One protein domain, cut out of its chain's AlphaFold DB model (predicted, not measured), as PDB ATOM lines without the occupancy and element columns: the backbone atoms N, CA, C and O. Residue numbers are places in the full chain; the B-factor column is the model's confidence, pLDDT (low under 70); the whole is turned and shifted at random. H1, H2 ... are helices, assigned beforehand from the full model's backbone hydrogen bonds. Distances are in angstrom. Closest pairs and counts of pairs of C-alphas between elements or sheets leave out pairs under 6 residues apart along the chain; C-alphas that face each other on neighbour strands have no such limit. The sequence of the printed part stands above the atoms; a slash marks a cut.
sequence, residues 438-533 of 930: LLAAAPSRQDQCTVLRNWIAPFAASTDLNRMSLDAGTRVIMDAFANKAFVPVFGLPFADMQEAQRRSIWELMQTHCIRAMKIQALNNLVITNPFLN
ATOM      1  N   LEU A 438     -23.225  32.521 -42.309       94.81
ATOM      2  CA  LEU A 438     -23.902  32.652 -41.013       94.81
ATOM      3  C   LEU A 438     -24.365  31.303 -40.433       94.81
ATOM      4  O   LEU A 438     -24.462  31.176 -39.216       94.81
ATOM      5  N   LEU A 439     -24.653  30.304 -41.275       95.38
ATOM      6  CA  LEU A 439     -25.157  29.005 -40.831       95.38
ATOM      7  C   LEU A 439     -24.063  28.120 -40.214       95.38
ATOM      8  O   LEU A 439     -24.315  27.460 -39.207       95.38
ATOM      9  N   ALA A 440     -22.852  28.122 -40.776       90.62
ATOM     10  CA  ALA A 440     -21.711  27.428 -40.174       90.62
ATOM     11  C   ALA A 440     -21.137  28.185 -38.962       90.62
ATOM     12  O   ALA A 440     -20.665  27.563 -38.016       90.62
ATOM     13  N   ALA A 441     -21.207  29.522 -38.965       90.31
ATOM     14  CA  ALA A 441     -20.723  30.367 -37.871       90.31
ATOM     15  C   ALA A 441     -21.668  30.433 -36.648       90.31
ATOM     16  O   ALA A 441     -21.311  31.016 -35.623       90.31
ATOM     17  N   ALA A 442     -22.878  29.872 -36.739       90.44
ATOM     18  CA  ALA A 442     -23.873  29.917 -35.673       90.44
ATOM     19  C   ALA A 442     -23.445  29.068 -34.447       90.44
ATOM     20  O   ALA A 442     -23.264  27.856 -34.574       90.44
ATOM     21  N   PRO A 443     -23.323  29.654 -33.236       79.94
ATOM     22  CA  PRO A 443     -22.656  29.003 -32.101       79.94
ATOM     23  C   PRO A 443     -23.502  27.955 -31.355       79.94
ATOM     24  O   PRO A 443     -23.030  27.390 -30.366       79.94
ATOM     25  N   SER A 444     -24.737  27.689 -31.793       81.88
ATOM     26  CA  SER A 444     -25.601  26.622 -31.274       81.88
ATOM     27  C   SER A 444     -26.614  26.144 -32.319       81.88
ATOM     28  O   SER A 444     -26.885  26.828 -33.311       81.88
ATOM     29  N   ARG A 445     -27.241  24.991 -32.061       84.62
ATOM     30  CA  ARG A 445     -28.333  24.432 -32.884       84.62
ATOM     31  C   ARG A 445     -29.521  25.401 -33.020       84.62
ATOM     32  O   ARG A 445     -30.135  25.501 -34.081       84.62
ATOM     33  N   GLN A 446     -29.827  26.144 -31.955       82.12
ATOM     34  CA  GLN A 446     -30.893  27.150 -31.921       82.12
ATOM     35  C   GLN A 446     -30.558  28.364 -32.795       82.12
ATOM     36  O   GLN A 446     -31.439  28.900 -33.474       82.12
ATOM     37  N   ASP A 447     -29.288  28.771 -32.806       85.94
ATOM     38  CA  ASP A 447     -28.799  29.866 -33.641       85.94
ATOM     39  C   ASP A 447     -28.820  29.458 -35.127       85.94
ATOM     40  O   ASP A 447     -29.316  30.220 -35.956       85.94
ATOM     41  N   GLN A 448     -28.425  28.221 -35.467       91.50
ATOM     42  CA  GLN A 448     -28.534  27.669 -36.829       91.50
ATOM     43  C   GLN A 448     -29.979  27.701 -37.355       91.50
ATOM     44  O   GLN A 448     -30.251  28.221 -38.440       91.50
ATOM     45  N   CYS A 449     -30.939  27.206 -36.569       93.06
ATOM     46  CA  CYS A 449     -32.355  27.247 -36.943       93.06
ATOM     47  C   CYS A 449     -32.923  28.677 -37.002       93.06
ATOM     48  O   CYS A 449     -33.825  28.953 -37.797       93.06
ATOM     49  N   THR A 450     -32.383  29.603 -36.206       91.69
ATOM     50  CA  THR A 450     -32.725  31.032 -36.270       91.69
ATOM     51  C   THR A 450     -32.209  31.672 -37.558       91.69
ATOM     52  O   THR A 450     -32.958  32.403 -38.203       91.69
ATOM     53  N   VAL A 451     -30.985  31.350 -37.986       95.44
ATOM     54  CA  VAL A 451     -30.417  31.780 -39.274       95.44
ATOM     55  C   VAL A 451     -31.279  31.284 -40.442       95.44
ATOM     56  O   VAL A 451     -31.697  32.098 -41.263       95.44
ATOM     57  N   LEU A 452     -31.639  29.995 -40.475       95.44
ATOM     58  CA  LEU A 452     -32.505  29.424 -41.522       95.44
ATOM     59  C   LEU A 452     -33.894  30.081 -41.571       95.44
ATOM     60  O   LEU A 452     -34.395  30.400 -42.650       95.44
ATOM     61  N   ARG A 453     -34.514  30.331 -40.411       93.19
ATOM     62  CA  ARG A 453     -35.799  31.044 -40.330       93.19
ATOM     63  C   ARG A 453     -35.681  32.475 -40.858       93.19
ATOM     64  O   ARG A 453     -36.538  32.917 -41.618       93.19
ATOM     65  N   ASN A 454     -34.646  33.199 -40.438       93.88
ATOM     66  CA  ASN A 454     -34.457  34.603 -40.793       93.88
ATOM     67  C   ASN A 454     -34.077  34.777 -42.281       93.88
ATOM     68  O   ASN A 454     -34.433  35.793 -42.869       93.88
ATOM     69  N   TRP A 455     -33.418  33.785 -42.893       95.06
ATOM     70  CA  TRP A 455     -33.136  33.727 -44.334       95.06
ATOM     71  C   TRP A 455     -34.415  33.687 -45.184       95.06
ATOM     72  O   TRP A 455     -34.551  34.475 -46.116       95.06
ATOM     73  N   ILE A 456     -35.366  32.803 -44.856       93.94
ATOM     74  CA  ILE A 456     -36.562  32.590 -45.687       93.94
ATOM     75  C   ILE A 456     -37.723  33.547 -45.367       93.94
ATOM     76  O   ILE A 456     -38.570  33.806 -46.225       93.94
ATOM     77  N   ALA A 457     -37.767  34.109 -44.153       90.81
ATOM     78  CA  ALA A 457     -38.865  34.966 -43.696       90.81
ATOM     79  C   ALA A 457     -39.224  36.140 -44.641       90.81
ATOM     80  O   ALA A 457     -40.420  36.323 -44.871       90.81
ATOM     81  N   PRO A 458     -38.278  36.893 -45.249       90.94
ATOM     82  CA  PRO A 458     -38.608  37.989 -46.169       90.94
ATOM     83  C   PRO A 458     -39.393  37.558 -47.416       90.94
ATOM     84  O   PRO A 458     -40.096  38.375 -48.004       90.94
ATOM     85  N   PHE A 459     -39.282  36.287 -47.811       87.31
ATOM     86  CA  PHE A 459     -39.869  35.734 -49.034       87.31
ATOM     87  C   PHE A 459     -41.156  34.940 -48.762       87.31
ATOM     88  O   PHE A 459     -42.030  34.866 -49.621       87.31
ATOM     89  N   ALA A 460     -41.295  34.373 -47.558       83.62
ATOM     90  CA  ALA A 460     -42.467  33.592 -47.158       83.62
ATOM     91  C   ALA A 460     -43.542  34.402 -46.399       83.62
ATOM     92  O   ALA A 460     -44.707  34.017 -46.408       83.62
ATOM     93  N   ALA A 461     -43.197  35.517 -45.740       75.88
ATOM     94  CA  ALA A 461     -44.110  36.200 -44.809       75.88
ATOM     95  C   ALA A 461     -45.381  36.804 -45.444       75.88
ATOM     96  O   ALA A 461     -46.369  37.009 -44.743       75.88
ATOM     97  N   SER A 462     -45.368  37.099 -46.747       71.12
ATOM     98  CA  SER A 462     -46.491  37.716 -47.470       71.12
ATOM     99  C   SER A 462     -47.428  36.716 -48.159       71.12
ATOM    100  O   SER A 462     -48.451  37.130 -48.702       71.12
ATOM    101  N   THR A 463     -47.078  35.425 -48.195       80.69
ATOM    102  CA  THR A 463     -47.665  34.459 -49.137       80.69
ATOM    103  C   THR A 463     -47.936  33.106 -48.478       80.69
ATOM    104  O   THR A 463     -47.022  32.471 -47.958       80.69
ATOM    105  N   ASP A 464     -49.176  32.607 -48.552       84.50
ATOM    106  CA  ASP A 464     -49.514  31.256 -48.079       84.50
ATOM    107  C   ASP A 464     -49.038  30.183 -49.077       84.50
ATOM    108  O   ASP A 464     -49.797  29.679 -49.910       84.50
ATOM    109  N   LEU A 465     -47.754  29.826 -48.969       85.81
ATOM    110  CA  LEU A 465     -47.084  28.791 -49.767       85.81
ATOM    111  C   LEU A 465     -47.735  27.398 -49.653       85.81
ATOM    112  O   LEU A 465     -47.377  26.499 -50.409       85.81
ATOM    113  N   ASN A 466     -48.679  27.185 -48.729       83.44
ATOM    114  CA  ASN A 466     -49.399  25.915 -48.578       83.44
ATOM    115  C   ASN A 466     -50.619  25.812 -49.510       83.44
ATOM    116  O   ASN A 466     -51.163  24.724 -49.685       83.44
ATOM    117  N   ARG A 467     -51.051  26.929 -50.119       85.81
ATOM    118  CA  ARG A 467     -52.142  26.984 -51.114       85.81
ATOM    119  C   ARG A 467     -51.648  27.048 -52.559       85.81
ATOM    120  O   ARG A 467     -52.458  27.160 -53.477       85.81
ATOM    121  N   MET A 468     -50.335  27.015 -52.768       86.44
ATOM    122  CA  MET A 468     -49.706  27.094 -54.086       86.44
ATOM    123  C   MET A 468     -49.291  25.709 -54.586       86.44
ATOM    124  O   MET A 468     -49.000  24.812 -53.795       86.44
ATOM    125  N   SER A 469     -49.213  25.537 -55.908       86.81
ATOM    126  CA  SER A 469     -48.458  24.417 -56.477       86.81
ATOM    127  C   SER A 469     -46.968  24.579 -56.161       86.81
ATOM    128  O   SER A 469     -46.496  25.699 -55.938       86.81
ATOM    129  N   LEU A 470     -46.215  23.472 -56.173       83.44
ATOM    130  CA  LEU A 470     -44.772  23.507 -55.916       83.44
ATOM    131  C   LEU A 470     -44.064  24.496 -56.852       83.44
ATOM    132  O   LEU A 470     -43.287  25.317 -56.378       83.44
ATOM    133  N   ASP A 471     -44.400  24.495 -58.141       80.62
ATOM    134  CA  ASP A 471     -43.791  25.377 -59.146       80.62
ATOM    135  C   ASP A 471     -44.116  26.861 -58.899       80.62
ATOM    136  O   ASP A 471     -43.246  27.724 -59.031       80.62
ATOM    137  N   ALA A 472     -45.359  27.174 -58.509       83.62
ATOM    138  CA  ALA A 472     -45.779  28.542 -58.215       83.62
ATOM    139  C   ALA A 472     -45.095  29.073 -56.947       83.62
ATOM    140  O   ALA A 472     -44.516  30.158 -56.971       83.62
ATOM    141  N   GLY A 473     -45.078  28.278 -55.871       86.38
ATOM    142  CA  GLY A 473     -44.338  28.618 -54.656       86.38
ATOM    143  C   GLY A 473     -42.833  28.745 -54.911       86.38
ATOM    144  O   GLY A 473     -42.194  29.648 -54.374       86.38
ATOM    145  N   THR A 474     -42.269  27.892 -55.773       88.12
ATOM    146  CA  THR A 474     -40.838  27.914 -56.127       88.12
ATOM    147  C   THR A 474     -40.468  29.230 -56.802       88.12
ATOM    148  O   THR A 474     -39.466  29.839 -56.435       88.12
ATOM    149  N   ARG A 475     -41.306  29.727 -57.724       84.75
ATOM    150  CA  ARG A 475     -41.122  31.054 -58.341       84.75
ATOM    151  C   ARG A 475     -41.222  32.198 -57.326       84.75
ATOM    152  O   ARG A 475     -40.489  33.170 -57.471       84.75
ATOM    153  N   VAL A 476     -42.072  32.082 -56.297       85.88
ATOM    154  CA  VAL A 476     -42.183  33.086 -55.218       85.88
ATOM    155  C   VAL A 476     -40.919  33.137 -54.355       85.88
ATOM    156  O   VAL A 476     -40.404  34.225 -54.105       85.88
ATOM    157  N   ILE A 477     -40.388  31.989 -53.917       89.69
ATOM    158  CA  ILE A 477     -39.224  31.958 -53.010       89.69
ATOM    159  C   ILE A 477     -37.862  31.920 -53.720       89.69
ATOM    160  O   ILE A 477     -36.834  31.901 -53.047       89.69
ATOM    161  N   MET A 478     -37.823  31.927 -55.057       89.75
ATOM    162  CA  MET A 478     -36.583  31.855 -55.846       89.75
ATOM    163  C   MET A 478     -35.537  32.901 -55.423       89.75
ATOM    164  O   MET A 478     -34.348  32.591 -55.358       89.75
ATOM    165  N   ASP A 479     -35.964  34.115 -55.065       89.75
ATOM    166  CA  ASP A 479     -35.053  35.200 -54.677       89.75
ATOM    167  C   ASP A 479     -34.353  34.950 -53.323       89.75
ATOM    168  O   ASP A 479     -33.334  35.583 -53.044       89.75
ATOM    169  N   ALA A 480     -34.815  33.974 -52.528       93.44
ATOM    170  CA  ALA A 480     -34.097  33.461 -51.357       93.44
ATOM    171  C   ALA A 480     -32.877  32.604 -51.744       93.44
ATOM    172  O   ALA A 480     -31.877  32.587 -51.025       93.44
ATOM    173  N   PHE A 481     -32.948  31.903 -52.882       94.81
ATOM    174  CA  PHE A 481     -31.876  31.060 -53.427       94.81
ATOM    175  C   PHE A 481     -30.902  31.831 -54.330       94.81
ATOM    176  O   PHE A 481     -29.797  31.357 -54.597       94.81
ATOM    177  N   ALA A 482     -31.269  33.039 -54.765       92.00
ATOM    178  CA  ALA A 482     -30.375  33.934 -55.486       92.00
ATOM    179  C   ALA A 482     -29.166  34.344 -54.621       92.00
ATOM    180  O   ALA A 482     -29.293  34.608 -53.422       92.00
ATOM    181  N   ASN A 483     -27.986  34.465 -55.242       92.12
ATOM    182  CA  ASN A 483     -26.702  34.624 -54.540       92.12
ATOM    183  C   ASN A 483     -26.684  35.748 -53.487       92.12
ATOM    184  O   ASN A 483     -26.064  35.590 -52.439       92.12
ATOM    185  N   LYS A 484     -27.399  36.855 -53.740       92.25
ATOM    186  CA  LYS A 484     -27.520  38.011 -52.834       92.25
ATOM    187  C   LYS A 484     -28.137  37.662 -51.470       92.25
ATOM    188  O   LYS A 484     -27.758  38.271 -50.475       92.25
ATOM    189  N   ALA A 485     -29.075  36.715 -51.426       94.38
ATOM    190  CA  ALA A 485     -29.705  36.236 -50.195       94.38
ATOM    191  C   ALA A 485     -29.043  34.952 -49.668       94.38
ATOM    192  O   ALA A 485     -28.936  34.763 -48.458       94.38
ATOM    193  N   PHE A 486     -28.576  34.087 -50.573       96.44
ATOM    194  CA  PHE A 486     -28.113  32.743 -50.234       96.44
ATOM    195  C   PHE A 486     -26.648  32.684 -49.764       96.44
ATOM    196  O   PHE A 486     -26.358  32.117 -48.711       96.44
ATOM    197  N   VAL A 487     -25.711  33.305 -50.494       96.12
ATOM    198  CA  VAL A 487     -24.265  33.205 -50.199       96.12
ATOM    199  C   VAL A 487     -23.903  33.702 -48.787       96.12
ATOM    200  O   VAL A 487     -23.139  33.008 -48.118       96.12
ATOM    201  N   PRO A 488     -24.457  34.818 -48.259       97.62
ATOM    202  CA  PRO A 488     -24.165  35.252 -46.886       97.62
ATOM    203  C   PRO A 488     -24.579  34.233 -45.813       97.62
ATOM    204  O   PRO A 488     -23.978  34.168 -44.741       97.62
ATOM    205  N   VAL A 489     -25.609  33.431 -46.093       97.12
ATOM    206  CA  VAL A 489     -26.174  32.459 -45.152       97.12
ATOM    207  C   VAL A 489     -25.399  31.146 -45.188       97.12
ATOM    208  O   VAL A 489     -25.016  30.652 -44.132       97.12
ATOM    209  N   PHE A 490     -25.135  30.610 -46.382       96.50
ATOM    210  CA  PHE A 490     -24.592  29.257 -46.570       96.50
ATOM    211  C   PHE A 490     -23.108  29.213 -46.974       96.50
ATOM    212  O   PHE A 490     -22.518  28.138 -47.006       96.50
ATOM    213  N   GLY A 491     -22.484  30.355 -47.282       93.88
ATOM    214  CA  GLY A 491     -21.063  30.472 -47.646       93.88
ATOM    215  C   GLY A 491     -20.725  30.197 -49.117       93.88
ATOM    216  O   GLY A 491     -19.652  30.590 -49.565       93.88
ATOM    217  N   LEU A 492     -21.637  29.587 -49.877       94.12
ATOM    218  CA  LEU A 492     -21.490  29.281 -51.305       94.12
ATOM    219  C   LEU A 492     -22.800  29.549 -52.076       94.12
ATOM    220  O   LEU A 492     -23.862  29.607 -51.450       94.12
ATOM    221  N   PRO A 493     -22.766  29.731 -53.411       94.12
ATOM    222  CA  PRO A 493     -23.974  29.835 -54.232       94.12
ATOM    223  C   PRO A 493     -24.823  28.563 -54.158       94.12
ATOM    224  O   PRO A 493     -24.277  27.463 -54.120       94.12
ATOM    225  N   PHE A 494     -26.153  28.688 -54.221       94.44
ATOM    226  CA  PHE A 494     -27.050  27.525 -54.168       94.44
ATOM    227  C   PHE A 494     -26.703  26.479 -55.240       94.44
ATOM    228  O   PHE A 494     -26.574  25.297 -54.943       94.44
ATOM    229  N   ALA A 495     -26.456  26.925 -56.473       89.56
ATOM    230  CA  ALA A 495     -26.109  26.058 -57.597       89.56
ATOM    231  C   ALA A 495     -24.727  25.366 -57.476       89.56
ATOM    232  O   ALA A 495     -24.438  24.461 -58.258       89.56
ATOM    233  N   ASP A 496     -23.864  25.760 -56.531       89.56
ATOM    234  CA  ASP A 496     -22.580  25.093 -56.243       89.56
ATOM    235  C   ASP A 496     -22.702  23.982 -55.179       89.56
ATOM    236  O   ASP A 496     -21.713  23.313 -54.881       89.56
ATOM    237  N   MET A 497     -23.892  23.757 -54.607       91.31
ATOM    238  CA  MET A 497     -24.062  22.819 -53.495       91.31
ATOM    239  C   MET A 497     -24.118  21.341 -53.912       91.31
ATOM    240  O   MET A 497     -25.018  20.891 -54.630       91.31
ATOM    241  N   GLN A 498     -23.226  20.549 -53.323       87.19
ATOM    242  CA  GLN A 498     -23.186  19.088 -53.448       87.19
ATOM    243  C   GLN A 498     -24.370  18.409 -52.724       87.19
ATOM    244  O   GLN A 498     -24.994  19.003 -51.840       87.19
ATOM    245  N   GLU A 499     -24.664  17.139 -53.041       86.88
ATOM    246  CA  GLU A 499     -25.761  16.388 -52.391       86.88
ATOM    247  C   GLU A 499     -25.576  16.326 -50.865       86.88
ATOM    248  O   GLU A 499     -26.481  16.693 -50.121       86.88
ATOM    249  N   ALA A 500     -24.385  15.949 -50.383       85.00
ATOM    250  CA  ALA A 500     -24.089  15.853 -48.950       85.00
ATOM    251  C   ALA A 500     -24.287  17.189 -48.207       85.00
ATOM    252  O   ALA A 500     -24.799  17.222 -47.087       85.00
ATOM    253  N   GLN A 501     -23.938  18.303 -48.859       92.50
ATOM    254  CA  GLN A 501     -24.134  19.660 -48.351       92.50
ATOM    255  C   GLN A 501     -25.623  19.989 -48.211       92.50
ATOM    256  O   GLN A 501     -26.079  20.290 -47.104       92.50
ATOM    257  N   ARG A 502     -26.399  19.845 -49.295       94.56
ATOM    258  CA  ARG A 502     -27.860  20.043 -49.296       94.56
ATOM    259  C   ARG A 502     -28.558  19.159 -48.265       94.56
ATOM    260  O   ARG A 502     -29.327  19.657 -47.445       94.56
ATOM    261  N   ARG A 503     -28.203  17.878 -48.239       91.25
ATOM    262  CA  ARG A 503     -28.747  16.887 -47.315       91.25
ATOM    263  C   ARG A 503     -28.476  17.236 -45.852       91.25
ATOM    264  O   ARG A 503     -29.410  17.186 -45.061       91.25
ATOM    265  N   SER A 504     -27.260  17.663 -45.492       91.69
ATOM    266  CA  SER A 504     -26.948  18.061 -44.107       91.69
ATOM    267  C   SER A 504     -27.804  19.242 -43.618       91.69
ATOM    268  O   SER A 504     -28.215  19.283 -42.458       91.69
ATOM    269  N   ILE A 505     -28.160  20.163 -44.521       94.25
ATOM    270  CA  ILE A 505     -29.070  21.282 -44.243       94.25
ATOM    271  C   ILE A 505     -30.521  20.799 -44.125       94.25
ATOM    272  O   ILE A 505     -31.219  21.209 -43.197       94.25
ATOM    273  N   TRP A 506     -30.976  19.890 -44.993       94.50
ATOM    274  CA  TRP A 506     -32.311  19.289 -44.883       94.50
ATOM    275  C   TRP A 506     -32.486  18.481 -43.585       94.50
ATOM    276  O   TRP A 506     -33.516  18.609 -42.918       94.50
ATOM    277  N   GLU A 507     -31.480  17.699 -43.187       90.19
ATOM    278  CA  GLU A 507     -31.495  16.907 -41.950       90.19
ATOM    279  C   GLU A 507     -31.548  17.824 -40.708       90.19
ATOM    280  O   GLU A 507     -32.349  17.568 -39.804       90.19
ATOM    281  N   LEU A 508     -30.825  18.955 -40.706       91.19
ATOM    282  CA  LEU A 508     -30.952  20.027 -39.703       91.19
ATOM    283  C   LEU A 508     -32.363  20.656 -39.690       91.19
ATOM    284  O   LEU A 508     -32.985  20.764 -38.625       91.19
ATOM    285  N   MET A 509     -32.887  21.048 -40.859       92.12
ATOM    286  CA  MET A 509     -34.218  21.656 -40.998       92.12
ATOM    287  C   MET A 509     -35.312  20.740 -40.441       92.12
ATOM    288  O   MET A 509     -36.107  21.178 -39.611       92.12
ATOM    289  N   GLN A 510     -35.346  19.477 -40.864       87.69
ATOM    290  CA  GLN A 510     -36.379  18.518 -40.470       87.69
ATOM    291  C   GLN A 510     -36.259  18.094 -39.009       87.69
ATOM    292  O   GLN A 510     -37.231  18.189 -38.255       87.69
ATOM    293  N   THR A 511     -35.078  17.632 -38.598       81.88
ATOM    294  CA  THR A 511     -34.894  16.980 -37.294       81.88
ATOM    295  C   THR A 511     -34.974  17.982 -36.148       81.88
ATOM    296  O   THR A 511     -35.534  17.670 -35.099       81.88
ATOM    297  N   HIS A 512     -34.473  19.204 -36.343       81.94
ATOM    298  CA  HIS A 512     -34.332  20.168 -35.252       81.94
ATOM    299  C   HIS A 512     -35.177  21.426 -35.451       81.94
ATOM    300  O   HIS A 512     -35.920  21.804 -34.545       81.94
ATOM    301  N   CYS A 513     -35.134  22.062 -36.622       88.31
ATOM    302  CA  CYS A 513     -35.816  23.348 -36.797       88.31
ATOM    303  C   CYS A 513     -37.347  23.196 -36.893       88.31
ATOM    304  O   CYS A 513     -38.090  23.957 -36.271       88.31
ATOM    305  N   ILE A 514     -37.826  22.189 -37.627       85.44
ATOM    306  CA  ILE A 514     -39.254  21.900 -37.811       85.44
ATOM    307  C   ILE A 514     -39.802  21.090 -36.633       85.44
ATOM    308  O   ILE A 514     -40.776  21.516 -36.019       85.44
ATOM    309  N   ARG A 515     -39.192  19.949 -36.282       75.44
ATOM    310  CA  ARG A 515     -39.718  19.063 -35.224       75.44
ATOM    311  C   ARG A 515     -39.504  19.620 -33.816       75.44
ATOM    312  O   ARG A 515     -40.482  19.898 -33.125       75.44
ATOM    313  N   ALA A 516     -38.252  19.822 -33.400       69.31
ATOM    314  CA  ALA A 516     -37.945  20.245 -32.032       69.31
ATOM    315  C   ALA A 516     -38.299  21.719 -31.757       69.31
ATOM    316  O   ALA A 516     -38.894  22.032 -30.727       69.31
ATOM    317  N   MET A 517     -37.978  22.631 -32.683       74.44
ATOM    318  CA  MET A 517     -38.211  24.077 -32.522       74.44
ATOM    319  C   MET A 517     -39.532  24.587 -33.123       74.44
ATOM    320  O   MET A 517     -39.841  25.769 -32.979       74.44
ATOM    321  N   LYS A 518     -40.332  23.723 -33.767       78.88
ATOM    322  CA  LYS A 518     -41.676  24.038 -34.304       78.88
ATOM    323  C   LYS A 518     -41.717  25.233 -35.272       78.88
ATOM    324  O   LYS A 518     -42.742  25.910 -35.377       78.88
ATOM    325  N   ILE A 519     -40.631  25.493 -36.008       82.56
ATOM    326  CA  ILE A 519     -40.533  26.615 -36.956       82.56
ATOM    327  C   ILE A 519     -41.347  26.297 -38.221       82.56
ATOM    328  O   ILE A 519     -40.821  25.814 -39.223       82.56
ATOM    329  N   GLN A 520     -42.647  26.603 -38.185       79.44
ATOM    330  CA  GLN A 520     -43.583  26.322 -39.285       79.44
ATOM    331  C   GLN A 520     -43.203  27.007 -40.607       79.44
ATOM    332  O   GLN A 520     -43.488  26.470 -41.669       79.44
ATOM    333  N   ALA A 521     -42.482  28.134 -40.562       79.81
ATOM    334  CA  ALA A 521     -41.960  28.804 -41.757       79.81
ATOM    335  C   ALA A 521     -40.948  27.958 -42.561       79.81
ATOM    336  O   ALA A 521     -40.681  28.281 -43.710       79.81
ATOM    337  N   LEU A 522     -40.386  26.890 -41.978       81.56
ATOM    338  CA  LEU A 522     -39.541  25.915 -42.678       81.56
ATOM    339  C   LEU A 522     -40.319  24.636 -43.047       81.56
ATOM    340  O   LEU A 522     -39.828  23.826 -43.826       81.56
ATOM    341  N   ASN A 523     -41.533  24.452 -42.519       84.75
ATOM    342  CA  ASN A 523     -42.370  23.262 -42.684       84.75
ATOM    343  C   ASN A 523     -43.214  23.315 -43.975       84.75
ATOM    344  O   ASN A 523     -44.424  23.103 -43.953       84.75
ATOM    345  N   ASN A 524     -42.583  23.640 -45.104       88.94
ATOM    346  CA  ASN A 524     -43.238  23.685 -46.408       88.94
ATOM    347  C   ASN A 524     -42.336  23.056 -47.481       88.94
ATOM    348  O   ASN A 524     -41.144  23.361 -47.570       88.94
ATOM    349  N   LEU A 525     -42.928  22.190 -48.311       88.44
ATOM    350  CA  LEU A 525     -42.209  21.383 -49.302       88.44
ATOM    351  C   LEU A 525     -41.434  22.222 -50.321       88.44
ATOM    352  O   LEU A 525     -40.364  21.803 -50.744       88.44
ATOM    353  N   VAL A 526     -41.914  23.415 -50.675       89.56
ATOM    354  CA  VAL A 526     -41.222  24.326 -51.599       89.56
ATOM    355  C   VAL A 526     -39.851  24.734 -51.044       89.56
ATOM    356  O   VAL A 526     -38.879  24.826 -51.786       89.56
ATOM    357  N   ILE A 527     -39.753  24.927 -49.725       91.62
ATOM    358  CA  ILE A 527     -38.528  25.362 -49.041       91.62
ATOM    359  C   ILE A 527     -37.602  24.165 -48.775       91.62
ATOM    360  O   ILE A 527     -36.385  24.301 -48.870       91.62
ATOM    361  N   THR A 528     -38.148  22.985 -48.453       91.38
ATOM    362  CA  THR A 528     -37.342  21.808 -48.072       91.38
ATOM    363  C   THR A 528     -36.927  20.918 -49.240       91.38
ATOM    364  O   THR A 528     -35.855  20.318 -49.188       91.38
ATOM    365  N   ASN A 529     -37.749  20.795 -50.286       90.81
ATOM    366  CA  ASN A 529     -37.475  19.894 -51.408       90.81
ATOM    367  C   ASN A 529     -36.185  20.219 -52.181       90.81
ATOM    368  O   ASN A 529     -35.505  19.261 -52.546       90.81
ATOM    369  N   PRO A 530     -35.783  21.488 -52.402       93.81
ATOM    370  CA  PRO A 530     -34.530  21.807 -53.094       93.81
ATOM    371  C   PRO A 530     -33.269  21.321 -52.355       93.81
ATOM    372  O   PRO A 530     -32.216  21.168 -52.968       93.81
ATOM    373  N   PHE A 531     -33.377  21.032 -51.051       94.00
ATOM    374  CA  PHE A 531     -32.304  20.447 -50.239       94.00
ATOM    375  C   PHE A 531     -32.367  18.908 -50.130       94.00
ATOM    376  O   PHE A 531     -31.421  18.298 -49.640       94.00
ATOM    377  N   LEU A 532     -33.458  18.274 -50.583       89.94
ATOM    378  CA  LEU A 532     -33.685  16.820 -50.502       89.94
ATOM    379  C   LEU A 532     -33.679  16.119 -51.866       89.94
ATOM    380  O   LEU A 532     -33.275  14.964 -51.966       89.94
ATOM    381  N   ASN A 533     -34.207  16.774 -52.899       88.44
ATOM    382  CA  ASN A 533     -34.568  16.152 -54.165       88.44
ATOM    383  C   ASN A 533     -33.811  16.808 -55.320       88.44
ATOM    384  O   ASN A 533     -33.978  17.997 -55.598       88.44
TER     385      ASN A 533
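What this domain is: This is residues 438 to 533 of the 930 residues of an uncharacterized protein of Nitrobacter vulgaris (UniProt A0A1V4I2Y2). Five short to medium helices, mostly crossed, make a compact body of two layers: H1, H2 and H3 form a triangle, and H4 and H5 cover one side of it. H4 crosses H1, and H5 packs on both H4 and H2. The 96 printed residues hold five named helices, H1 to H5 in order, and no named strand; the class is all helix. The radius of gyration of the C-alphas is 12.4 A, with spans of 34 by 29 by 23 A.

How they stand to each other: H1, residues 445 to 460, is the hub. Its residues 455 to 460 alone touch H2, residues 470 to 481, at a steep tilt of 65 degrees; the closest C-alphas, Phe 459 and Ile 477, are 5.5 A apart. Its residues 451 to 455 alone touch H3, residues 483 to 490, at a shallow tilt of 15 degrees, opposite ways, closest at C-alphas 455 and 489, 7.1 A. Its residues 445 to 452 alone touch H4, residues 499 to 516, about perpendicular at 83 degrees, closest at C-alphas 449 and 513, 5.2 A. H5, residues 525 to 532, touches H4, closest at C-alphas 531 and 502, 4.6 A, and H2, closest at C-alphas 526 and 470, 5.6 A. O i to N i+4 pairs within hydrogen-bond range number 10 of 12 in H1, 5 of 8 in H2, 2 of 4 in H3, 12 of 14 in H4 and 2 of 4 in H5.

Where its parts are: H1 begins at C-alpha 445 (-28.333, 24.432, -32.884) and is 22.1 A long; H2 is 15.2 A, H3 9.8 A, H4 24.0 A. H5, 9.7 A, ends at C-alpha 532 (-33.685, 16.820, -50.502).

The domain as a whole: The C-alphas of Pro 443 and Ser 469, 35.8 A apart, are the farthest. The printed part has no cut and no long link. Mean pLDDT of the printed part is 88.5; residue 516 is under 70.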